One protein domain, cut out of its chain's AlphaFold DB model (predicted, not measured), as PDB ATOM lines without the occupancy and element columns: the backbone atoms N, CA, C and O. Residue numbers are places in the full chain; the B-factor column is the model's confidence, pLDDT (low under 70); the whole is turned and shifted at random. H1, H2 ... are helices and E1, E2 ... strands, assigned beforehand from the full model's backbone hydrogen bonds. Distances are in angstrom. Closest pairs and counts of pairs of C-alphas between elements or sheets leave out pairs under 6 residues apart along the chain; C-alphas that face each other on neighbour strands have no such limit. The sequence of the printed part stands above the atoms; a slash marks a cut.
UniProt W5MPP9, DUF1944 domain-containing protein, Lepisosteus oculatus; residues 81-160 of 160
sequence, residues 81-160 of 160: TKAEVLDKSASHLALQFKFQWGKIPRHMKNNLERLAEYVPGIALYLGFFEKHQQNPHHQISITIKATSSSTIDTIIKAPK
ATOM      1  N   THR A  81      27.511  44.932 -34.533       98.06
ATOM      2  CA  THR A  81      28.918  44.589 -34.370       98.06
ATOM      3  C   THR A  81      29.072  43.578 -33.248       98.06
ATOM      4  O   THR A  81      28.315  43.558 -32.273       98.06
ATOM      5  N   LYS A  82      30.046  42.689 -33.403       98.06
ATOM      6  CA  LYS A  82      30.375  41.669 -32.418       98.06
ATOM      7  C   LYS A  82      31.881  41.475 -32.390       98.06
ATOM      8  O   LYS A  82      32.482  41.278 -33.440       98.06
ATOM      9  N   ALA A  83      32.460  41.490 -31.202       97.88
ATOM     10  CA  ALA A  83      33.830  41.070 -30.950       97.88
ATOM     11  C   ALA A  83      33.785  39.850 -30.030       97.88
ATOM     12  O   ALA A  83      33.066  39.878 -29.031       97.88
ATOM     13  N   GLU A  84      34.499  38.784 -30.369       97.06
ATOM     14  CA  GLU A  84      34.569  37.576 -29.548       97.06
ATOM     15  C   GLU A  84      35.962  36.940 -29.560       97.06
ATOM     16  O   GLU A  84      36.633  36.907 -30.593       97.06
ATOM     17  N   VAL A  85      36.385  36.423 -28.410       96.69
ATOM     18  CA  VAL A  85      37.523  35.514 -28.273       96.69
ATOM     19  C   VAL A  85      37.055  34.141 -28.752       96.69
ATOM     20  O   VAL A  85      36.141  33.558 -28.179       96.69
ATOM     21  N   LEU A  86      37.642  33.649 -29.843       93.94
ATOM     22  CA  LEU A  86      37.342  32.329 -30.400       93.94
ATOM     23  C   LEU A  86      38.127  31.217 -29.705       93.94
ATOM     24  O   LEU A  86      37.616  30.112 -29.556       93.94
ATOM     25  N   ASP A  87      39.373  31.507 -29.340       89.75
ATOM     26  CA  ASP A  87      40.268  30.592 -28.642       89.75
ATOM     27  C   ASP A  87      41.261  31.398 -27.800       89.75
ATOM     28  O   ASP A  87      41.715  32.472 -28.217       89.75
ATOM     29  N   LYS A  88      41.583  30.884 -26.615       88.62
ATOM     30  CA  LYS A  88      42.553  31.474 -25.693       88.62
ATOM     31  C   LYS A  88      43.252  30.360 -24.929       88.62
ATOM     32  O   LYS A  88      42.675  29.734 -24.042       88.62
ATOM     33  N   SER A  89      44.521  30.159 -25.246       85.06
ATOM     34  CA  SER A  89      45.414  29.226 -24.564       85.06
ATOM     35  C   SER A  89      46.730  29.921 -24.204       85.06
ATOM     36  O   SER A  89      46.923  31.101 -24.496       85.06
ATOM     37  N   ALA A  90      47.645  29.209 -23.540       78.44
ATOM     38  CA  ALA A  90      48.918  29.781 -23.100       78.44
ATOM     39  C   ALA A  90      49.789  30.315 -24.259       78.44
ATOM     40  O   ALA A  90      50.569  31.239 -24.053       78.44
ATOM     41  N   SER A  91      49.650  29.751 -25.464       81.00
ATOM     42  CA  SER A  91      50.462  30.084 -26.644       81.00
ATOM     43  C   SER A  91      49.668  30.649 -27.825       81.00
ATOM     44  O   SER A  91      50.282  31.117 -28.783       81.00
ATOM     45  N   HIS A  92      48.331  30.615 -27.780       85.75
ATOM     46  CA  HIS A  92      47.479  31.043 -28.889       85.75
ATOM     47  C   HIS A  92      46.340  31.946 -28.424       85.75
ATOM     48  O   HIS A  92      45.699  31.704 -27.400       85.75
ATOM     49  N   LEU A  93      46.056  32.969 -29.228       92.50
ATOM     50  CA  LEU A  93      44.895  33.834 -29.061       92.50
ATOM     51  C   LEU A  93      44.224  34.021 -30.416       92.50
ATOM     52  O   LEU A  93      44.858  34.489 -31.359       92.50
ATOM     53  N   ALA A  94      42.938  33.703 -30.504       95.12
ATOM     54  CA  ALA A  94      42.129  33.962 -31.683       95.12
ATOM     55  C   ALA A  94      40.986  34.914 -31.333       95.12
ATOM     56  O   ALA A  94      40.162  34.622 -30.469       95.12
ATOM     57  N   LEU A  95      40.912  36.041 -32.035       96.69
ATOM     58  CA  LEU A  95      39.855  37.038 -31.911       96.69
ATOM     59  C   LEU A  95      39.073  37.122 -33.212       96.69
ATOM     60  O   LEU A  95      39.636  37.005 -34.304       96.69
ATOM     61  N   GLN A  96      37.780  37.386 -33.106       97.62
ATOM     62  CA  GLN A  96      36.930  37.641 -34.251       97.62
ATOM     63  C   GLN A  96      36.091  38.890 -34.051       97.62
ATOM     64  O   GLN A  96      35.355  39.023 -33.078       97.62
ATOM     65  N   PHE A  97      36.150  39.760 -35.049       97.94
ATOM     66  CA  PHE A  97      35.283  40.911 -35.201       97.94
ATOM     67  C   PHE A  97      34.323  40.639 -36.353       97.94
ATOM     68  O   PHE A  97      34.740  40.280 -37.453       97.94
ATOM     69  N   LYS A  98      33.028  40.793 -36.109       97.81
ATOM     70  CA  LYS A  98      31.975  40.725 -37.120       97.81
ATOM     71  C   LYS A  98      31.251  42.056 -37.156       97.81
ATOM     72  O   LYS A  98      30.843  42.574 -36.120       97.81
ATOM     73  N   PHE A  99      31.067  42.569 -38.357       97.00
ATOM     74  CA  PHE A  99      30.284  43.752 -38.656       97.00
ATOM     75  C   PHE A  99      29.195  43.331 -39.637       97.00
ATOM     76  O   PHE A  99      29.496  42.779 -40.692       97.00
ATOM     77  N   GLN A 100      27.938  43.524 -39.273       96.75
ATOM     78  CA  GLN A 100      26.766  43.139 -40.049       96.75
ATOM     79  C   GLN A 100      25.855  44.346 -40.195       96.75
ATOM     80  O   GLN A 100      25.735  45.154 -39.275       96.75
ATOM     81  N   TRP A 101      25.184  44.466 -41.328       95.31
ATOM     82  CA  TRP A 101      24.222  45.537 -41.537       95.31
ATOM     83  C   TRP A 101      22.970  45.024 -42.242       95.31
ATOM     84  O   TRP A 101      22.978  44.000 -42.918       95.31
ATOM     85  N   GLY A 102      21.855  45.703 -42.003       93.81
ATOM     86  CA  GLY A 102      20.613  45.489 -42.728       93.81
ATOM     87  C   GLY A 102      20.508  46.475 -43.884       93.81
ATOM     88  O   GLY A 102      21.468  46.752 -44.604       93.81
ATOM     89  N   LYS A 103      19.322  47.065 -44.024       93.00
ATOM     90  CA  LYS A 103      19.135  48.217 -44.899       93.00
ATOM     91  C   LYS A 103      20.006  49.371 -44.398       93.00
ATOM     92  O   LYS A 103      20.070  49.637 -43.200       93.00
ATOM     93  N   ILE A 104      20.634  50.070 -45.335       91.50
ATOM     94  CA  ILE A 104      21.386  51.301 -45.095       91.50
ATOM     95  C   ILE A 104      20.865  52.409 -46.018       91.50
ATOM     96  O   ILE A 104      20.365  52.105 -47.109       91.50
ATOM     97  N   PRO A 105      20.943  53.691 -45.617       92.19
ATOM     98  CA  PRO A 105      20.539  54.795 -46.479       92.19
ATOM     99  C   PRO A 105      21.315  54.796 -47.803       92.19
ATOM    100  O   PRO A 105      22.519  54.538 -47.823       92.19
ATOM    101  N   ARG A 106      20.647  55.135 -48.916       91.56
ATOM    102  CA  ARG A 106      21.258  55.108 -50.264       91.56
ATOM    103  C   ARG A 106      22.533  55.950 -50.363       91.56
ATOM    104  O   ARG A 106      23.507  55.507 -50.951       91.56
ATOM    105  N   HIS A 107      22.545  57.136 -49.754       88.88
ATOM    106  CA  HIS A 107      23.725  58.002 -49.753       88.88
ATOM    107  C   HIS A 107      24.924  57.344 -49.049       88.88
ATOM    108  O   HIS A 107      26.052  57.470 -49.513       88.88
ATOM    109  N   MET A 108      24.691  56.603 -47.960       88.75
ATOM    110  CA  MET A 108      25.750  55.893 -47.243       88.75
ATOM    111  C   MET A 108      26.265  54.710 -48.062       88.75
ATOM    112  O   MET A 108      27.474  54.523 -48.162       88.75
ATOM    113  N   LYS A 109      25.357  53.967 -48.712       88.50
ATOM    114  CA  LYS A 109      25.709  52.872 -49.623       88.50
ATOM    115  C   LYS A 109      26.646  53.347 -50.741       88.50
ATOM    116  O   LYS A 109      27.722  52.783 -50.890       88.50
ATOM    117  N   ASN A 110      26.283  54.416 -51.449       88.62
ATOM    118  CA  ASN A 110      27.078  54.924 -52.571       88.62
ATOM    119  C   ASN A 110      28.491  55.363 -52.143       88.62
ATOM    120  O   ASN A 110      29.453  55.174 -52.881       88.62
ATOM    121  N   ASN A 111      28.628  55.961 -50.955       87.81
ATOM    122  CA  ASN A 111      29.940  56.342 -50.428       87.81
ATOM    123  C   ASN A 111      30.771  55.120 -50.019       87.81
ATOM    124  O   ASN A 111      31.976  55.095 -50.259       87.81
ATOM    125  N   LEU A 112      30.136  54.101 -49.434       86.38
ATOM    126  CA  LEU A 112      30.817  52.871 -49.038       86.38
ATOM    127  C   LEU A 112      31.313  52.075 -50.252       86.38
ATOM    128  O   LEU A 112      32.428  51.569 -50.217       86.38
ATOM    129  N   GLU A 113      30.527  52.016 -51.329       86.31
ATOM    130  CA  GLU A 113      30.924  51.374 -52.592       86.31
ATOM    131  C   GLU A 113      32.164  52.046 -53.195       86.31
ATOM    132  O   GLU A 113      33.131  51.364 -53.518       86.31
ATOM    133  N   ARG A 114      32.206  53.385 -53.226       86.81
ATOM    134  CA  ARG A 114      33.395  54.128 -53.684       86.81
ATOM    135  C   ARG A 114      34.634  53.854 -52.838       86.81
ATOM    136  O   ARG A 114      35.734  53.790 -53.367       86.81
ATOM    137  N   LEU A 115      34.479  53.725 -51.520       85.50
ATOM    138  CA  LEU A 115      35.597  53.391 -50.635       85.50
ATOM    139  C   LEU A 115      36.061  51.941 -50.825       85.50
ATOM    140  O   LEU A 115      37.258  51.671 -50.734       85.50
ATOM    141  N   ALA A 116      35.136  51.022 -51.113       85.62
ATOM    142  CA  ALA A 116      35.436  49.612 -51.334       85.62
ATOM    143  C   ALA A 116      36.341  49.386 -52.558       85.62
ATOM    144  O   ALA A 116      37.179  48.488 -52.523       85.62
ATOM    145  N   GLU A 117      36.256  50.236 -53.586       86.88
ATOM    146  CA  GLU A 117      37.120  50.175 -54.778       86.88
ATOM    147  C   GLU A 117      38.623  50.289 -54.449       86.88
ATOM    148  O   GLU A 117      39.456  49.715 -55.148       86.88
ATOM    149  N   TYR A 118      38.987  50.967 -53.356       86.44
ATOM    150  CA  TYR A 118      40.387  51.128 -52.934       86.44
ATOM    151  C   TYR A 118      40.905  49.974 -52.068       86.44
ATOM    152  O   TYR A 118      42.117  49.833 -51.880       86.44
ATOM    153  N   VAL A 119      40.009  49.144 -51.524       86.50
ATOM    154  CA  VAL A 119      40.359  48.104 -50.548       86.50
ATOM    155  C   VAL A 119      41.343  47.076 -51.115       86.50
ATOM    156  O   VAL A 119      42.330  46.813 -50.426       86.50
ATOM    157  N   PRO A 120      41.176  46.535 -52.341       86.12
ATOM    158  CA  PRO A 120      42.141  45.584 -52.901       86.12
ATOM    159  C   PRO A 120      43.552  46.171 -53.032       86.12
ATOM    160  O   PRO A 120      44.535  45.512 -52.699       86.12
ATOM    161  N   GLY A 121      43.660  47.441 -53.442       87.44
ATOM    162  CA  GLY A 121      44.947  48.131 -53.571       87.44
ATOM    163  C   GLY A 121      45.653  48.320 -52.225       87.44
ATOM    164  O   GLY A 121      46.846  48.040 -52.103       87.44
ATOM    165  N   ILE A 122      44.909  48.729 -51.193       89.06
ATOM    166  CA  ILE A 122      45.433  48.859 -49.824       89.06
ATOM    167  C   ILE A 122      45.823  47.487 -49.261       89.06
ATOM    168  O   ILE A 122      46.876  47.354 -48.642       89.06
ATOM    169  N   ALA A 123      45.005  46.458 -49.491       89.25
ATOM    170  CA  ALA A 123      45.278  45.100 -49.028       89.25
ATOM    171  C   ALA A 123      46.589  44.563 -49.621       89.25
ATOM    172  O   ALA A 123      47.437  44.073 -48.875       89.25
ATOM    173  N   LEU A 124      46.794  44.731 -50.931       88.31
ATOM    174  CA  LEU A 124      48.034  44.334 -51.598       88.31
ATOM    175  C   LEU A 124      49.248  45.098 -51.053       88.31
ATOM    176  O   LEU A 124      50.277  44.488 -50.770       88.31
ATOM    177  N   TYR A 125      49.122  46.415 -50.859       92.06
ATOM    178  CA  TYR A 125      50.187  47.243 -50.277       92.06
ATOM    179  C   TYR A 125      50.579  46.784 -48.864       92.06
ATOM    180  O   TYR A 125      51.754  46.796 -48.505       92.06
ATOM    181  N   LEU A 126      49.604  46.330 -48.077       89.81
ATOM    182  CA  LEU A 126      49.813  45.774 -46.739       89.81
ATOM    183  C   LEU A 126      50.288  44.306 -46.746       89.81
ATOM    184  O   LEU A 126      50.434  43.714 -45.678       89.81
ATOM    185  N   GLY A 127      50.533  43.711 -47.918       90.00
ATOM    186  CA  GLY A 127      51.029  42.339 -48.055       90.00
ATOM    187  C   GLY A 127      49.964  41.253 -47.887       90.00
ATOM    188  O   GLY A 127      50.307  40.091 -47.667       90.00
ATOM    189  N   PHE A 128      48.675  41.597 -47.979       89.88
ATOM    190  CA  PHE A 128      47.605  40.601 -47.986       89.88
ATOM    191  C   PHE A 128      47.506  39.911 -49.345       89.88
ATOM    192  O   PHE A 128      47.631  40.530 -50.400       89.88
ATOM    193  N   PHE A 129      47.182  38.621 -49.305       88.38
ATOM    194  CA  PHE A 129      46.793  37.859 -50.483       88.38
ATOM    195  C   PHE A 129      45.271  37.808 -50.590       88.38
ATOM    196  O   PHE A 129      44.574  37.538 -49.609       88.38
ATOM    197  N   GLU A 130      44.753  38.037 -51.794       85.44
ATOM    198  CA  GLU A 130      43.321  37.992 -52.059       85.44
ATOM    199  C   GLU A 130      42.880  36.593 -52.502       85.44
ATOM    200  O   GLU A 130      43.535  35.918 -53.297       85.44
ATOM    201  N   LYS A 131      41.719  36.161 -52.002       87.69
ATOM    202  CA  LYS A 131      41.040  34.957 -52.475       87.69
ATOM    203  C   LYS A 131      39.564  35.250 -52.690       87.69
ATOM    204  O   LYS A 131      38.832  35.499 -51.734       87.69
ATOM    205  N   HIS A 132      39.104  35.124 -53.931       84.19
ATOM    206  CA  HIS A 132      37.683  35.249 -54.235       84.19
ATOM    207  C   HIS A 132      36.902  34.040 -53.707       84.19
ATOM    208  O   HIS A 132      37.129  32.895 -54.103       84.19
ATOM    209  N   GLN A 133      35.958  34.302 -52.807       86.56
ATOM    210  CA  GLN A 133      35.018  33.327 -52.256       86.56
ATOM    211  C   GLN A 133      33.628  33.963 -52.152       86.56
ATOM    212  O   GLN A 133      33.494  35.188 -52.165       86.56
ATOM    213  N   GLN A 134      32.576  33.147 -52.065       87.31
ATOM    214  CA  GLN A 134      31.246  33.665 -51.741       87.31
ATOM    215  C   GLN A 134      31.191  34.028 -50.253       87.31
ATOM    216  O   GLN A 134      31.192  33.151 -49.391       87.31
ATOM    217  N   ASN A 135      31.141  35.328 -49.972       88.88
ATOM    218  CA  ASN A 135      30.926  35.884 -48.640       88.88
ATOM    219  C   ASN A 135      29.520  36.507 -48.550       88.88
ATOM    220  O   ASN A 135      28.957  36.886 -49.580       88.88
ATOM    221  N   PRO A 136      28.932  36.641 -47.346       90.31
ATOM    222  CA  PRO A 136      27.622  37.270 -47.193       90.31
ATOM    223  C   PRO A 136      27.643  38.749 -47.613       90.31
ATOM    224  O   PRO A 136      28.569  39.477 -47.272       90.31
ATOM    225  N   HIS A 137      26.592  39.211 -48.299       88.62
ATOM    226  CA  HIS A 137      26.534  40.558 -48.891       88.62
ATOM    227  C   HIS A 137      26.516  41.722 -47.890       88.62
ATOM    228  O   HIS A 137      26.923  42.826 -48.233       88.62
ATOM    229  N   HIS A 138      26.040  41.498 -46.664       91.62
ATOM    230  CA  HIS A 138      25.925  42.545 -45.644       91.62
ATOM    231  C   HIS A 138      26.706  42.204 -44.376       91.62
ATOM    232  O   HIS A 138      26.225  42.381 -43.253       91.62
ATOM    233  N   GLN A 139      27.893  41.629 -44.559       95.12
ATOM    234  CA  GLN A 139      28.754  41.243 -43.458       95.12
ATOM    235  C   GLN A 139      30.227  41.368 -43.824       95.12
ATOM    236  O   GLN A 139      30.668  40.861 -44.850       95.12
ATOM    237  N   ILE A 140      31.001  41.928 -42.902       94.75
ATOM    238  CA  ILE A 140      32.455  41.843 -42.873       94.75
ATOM    239  C   ILE A 140      32.846  41.060 -41.625       94.75
ATOM    240  O   ILE A 140      32.284  41.259 -40.545       94.75
ATOM    241  N   SER A 141      33.809  40.152 -41.753       96.50
ATOM    242  CA  SER A 141      34.419  39.498 -40.600       96.50
ATOM    243  C   SER A 141      35.931  39.565 -40.675       96.50
ATOM    244  O   SER A 141      36.511  39.184 -41.689       96.50
ATOM    245  N   ILE A 142      36.552  39.973 -39.579       96.50
ATOM    246  CA  ILE A 142      37.996  39.997 -39.394       96.50
ATOM    247  C   ILE A 142      38.307  38.976 -38.313       96.50
ATOM    248  O   ILE A 142      37.688  38.976 -37.253       96.50
ATOM    249  N   THR A 143      39.223  38.064 -38.586       96.69
ATOM    250  CA  THR A 143      39.689  37.072 -37.620       96.69
ATOM    251  C   THR A 143      41.190  37.213 -37.498       96.69
ATOM    252  O   THR A 143      41.893  37.135 -38.499       96.69
ATOM    253  N   ILE A 144      41.660  37.442 -36.280       95.50
ATOM    254  CA  ILE A 144      43.066  37.667 -35.954       95.50
ATOM    255  C   ILE A 144      43.503  36.503 -35.075       95.50
ATOM    256  O   ILE A 144      42.839  36.210 -34.081       95.50
ATOM    257  N   LYS A 145      44.587  35.826 -35.440       95.19
ATOM    258  CA  LYS A 145      45.141  34.699 -34.693       95.19
ATOM    259  C   LYS A 145      46.608  34.955 -34.393       95.19
ATOM    260  O   LYS A 145      47.418  34.994 -35.308       95.19
ATOM    261  N   ALA A 146      46.951  35.091 -33.122       93.00
ATOM    262  CA  ALA A 146      48.334  35.007 -32.680       93.00
ATOM    263  C   ALA A 146      48.716  33.524 -32.598       93.00
ATOM    264  O   ALA A 146      48.198  32.789 -31.753       93.00
ATOM    265  N   THR A 147      49.570  33.070 -33.515       86.38
ATOM    266  CA  THR A 147      50.050  31.678 -33.571       86.38
ATOM    267  C   THR A 147      51.354  31.485 -32.797       86.38
ATOM    268  O   THR A 147      51.684  30.358 -32.435       86.38
ATOM    269  N   SER A 148      52.059  32.576 -32.489       84.00
ATOM    270  CA  SER A 148      53.236  32.630 -31.619       84.00
ATOM    271  C   SER A 148      53.338  34.014 -30.952       84.00
ATOM    272  O   SER A 148      52.492  34.879 -31.182       84.00
ATOM    273  N   SER A 149      54.386  34.262 -30.158       81.50
ATOM    274  CA  SER A 149      54.653  35.586 -29.571       81.50
ATOM    275  C   SER A 149      54.979  36.675 -30.604       81.50
ATOM    276  O   SER A 149      54.894  37.857 -30.276       81.50
ATOM    277  N   SER A 150      55.342  36.301 -31.836       85.19
ATOM    278  CA  SER A 150      55.761  37.230 -32.895       85.19
ATOM    279  C   SER A 150      54.958  37.118 -34.193       85.19
ATOM    280  O   SER A 150      55.173  37.914 -35.103       85.19
ATOM    281  N   THR A 151      54.060  36.136 -34.316       88.81
ATOM    282  CA  THR A 151      53.334  35.849 -35.563       88.81
ATOM    283  C   THR A 151      51.837  36.050 -35.380       88.81
ATOM    284  O   THR A 151      51.223  35.442 -34.499       88.81
ATOM    285  N   ILE A 152      51.249  36.886 -36.240       91.38
ATOM    286  CA  ILE A 152      49.815  37.178 -36.267       91.38
ATOM    287  C   ILE A 152      49.277  36.907 -37.670       91.38
ATOM    288  O   ILE A 152      49.651  37.581 -38.627       91.38
ATOM    289  N   ASP A 153      48.333  35.978 -37.764       92.69
ATOM    290  CA  ASP A 153      47.593  35.696 -38.985       92.69
ATOM    291  C   ASP A 153      46.273  36.467 -38.974       92.69
ATOM    292  O   ASP A 153      45.474  36.351 -38.040       92.69
ATOM    293  N   THR A 154      46.017  37.238 -40.029       93.94
ATOM    294  CA  THR A 154      44.783  38.020 -40.170       93.94
ATOM    295  C   THR A 154      44.000  37.559 -41.389       93.94
ATOM    296  O   THR A 154      44.506  37.544 -42.506       93.94
ATOM    297  N   ILE A 155      42.733  37.205 -41.178       94.19
ATOM    298  CA  ILE A 155      41.797  36.796 -42.224       94.19
ATOM    299  C   ILE A 155      40.666  37.814 -42.271       94.19
ATOM    300  O   ILE A 155      39.917  37.961 -41.303       94.19
ATOM    301  N   ILE A 156      40.504  38.471 -43.415       93.69
ATOM    302  CA  ILE A 156      39.418  39.417 -43.673       93.69
ATOM    303  C   ILE A 156      38.484  38.786 -44.703       93.69
ATOM    304  O   ILE A 156      38.910  38.376 -45.778       93.69
ATOM    305  N   LYS A 157      37.199  38.696 -44.367       93.69
ATOM    306  CA  LYS A 157      36.134  38.324 -45.300       93.69
ATOM    307  C   LYS A 157      35.226  39.522 -45.474       93.69
ATOM    308  O   LYS A 157      34.622  39.967 -44.500       93.69
ATOM    309  N   ALA A 158      35.136  40.013 -46.698       90.50
ATOM    310  CA  ALA A 158      34.270  41.114 -47.080       90.50
ATOM    311  C   ALA A 158      33.303  40.664 -48.189       90.50
ATOM    312  O   ALA A 158      33.577  39.656 -48.856       90.50
ATOM    313  N   PRO A 159      32.176  41.369 -48.382       87.06
ATOM    314  CA  PRO A 159      31.340  41.204 -49.563       87.06
ATOM    315  C   PRO A 159      32.147  41.428 -50.847       87.06
ATOM    316  O   PRO A 159      33.219  42.032 -50.808       87.06
ATOM    317  N   LYS A 160      31.621  40.926 -51.966       74.88
ATOM    318  CA  LYS A 160      32.123  41.303 -53.289       74.88
ATOM    319  C   LYS A 160      31.838  42.767 -53.583       74.88
ATOM    320  O   LYS A 160      30.752  43.221 -53.155       74.88
TER     321      LYS A 160
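Overview. This is residues 81 to 160 of the 160 residues of the protein "DUF1944 domain-containing protein" of Lepisosteus oculatus (UniProt W5MPP9). Two strand hairpins, E1 with E2 and E3 with E4, join side by side into one gently twisted antiparallel sheet, a slab with no helix over either face. Between the hairpins the chain leaves the sheet and forms two short helices one after the other, H1 off the end of the sheet where E2 ends and H2 beyond the E4 edge, and returns to E3 by a long link, residues 126 to 138; residues 105 to 115, of which 106 to 115 belong to H1, stick out. The printed part has 80 residues, in the order E1, E2, H1, H2, E3, E4, and its class is mixed, helices and strands. It is loose, with a radius of gyration of the C-alphas of 14.8 A, and elongated, spanning 46 by 27 by 19 A.

Arrangement. The sheet runs E1, residues 81 to 88, E2, residues 93 to 101, E3, residues 139 to 146, and E4, residues 152 to 157. E1 and E2 are an antiparallel hairpin at 162 degrees, with N 84 and O 96 2.9 A apart, within hydrogen-bond range. E2 and E3 are antiparallel at 171 degrees, with N 97 and O 142 at 2.8 A. E3 and E4, also an antiparallel hairpin, stand at 169 degrees, with N 143 and O 155 at 2.8 A. H1, residues 106 to 116, is not on the sheet, with 0 pairs of C-alphas within 10 A. H2, residues 119 to 125, is not on it either, with 1 pair. H1 and H2 meet only through their link. Every O i to N i+4 pair is within hydrogen-bond range in H1 and H2.

Along the chain. E1 begins at C-alpha 81, (28.918, 44.589, -34.370), and is 20.8 A long. E2 is 26.8 A, E3 23.2 A and H1 15.2 A long. H1 begins at C-alpha 106, (21.258, 55.108, -50.264). E4 ends at C-alpha 157, (36.134, 38.324, -45.300).

Size, cuts and confidence. The C-alphas of Ala 90 and Arg 106, the two farthest apart, are 46.3 A apart. The printed part has no cut. The link from H2 to E3, residues 126 to 138, is long. The mean pLDDT of the printed part is 90.4, and no printed residue is under 70.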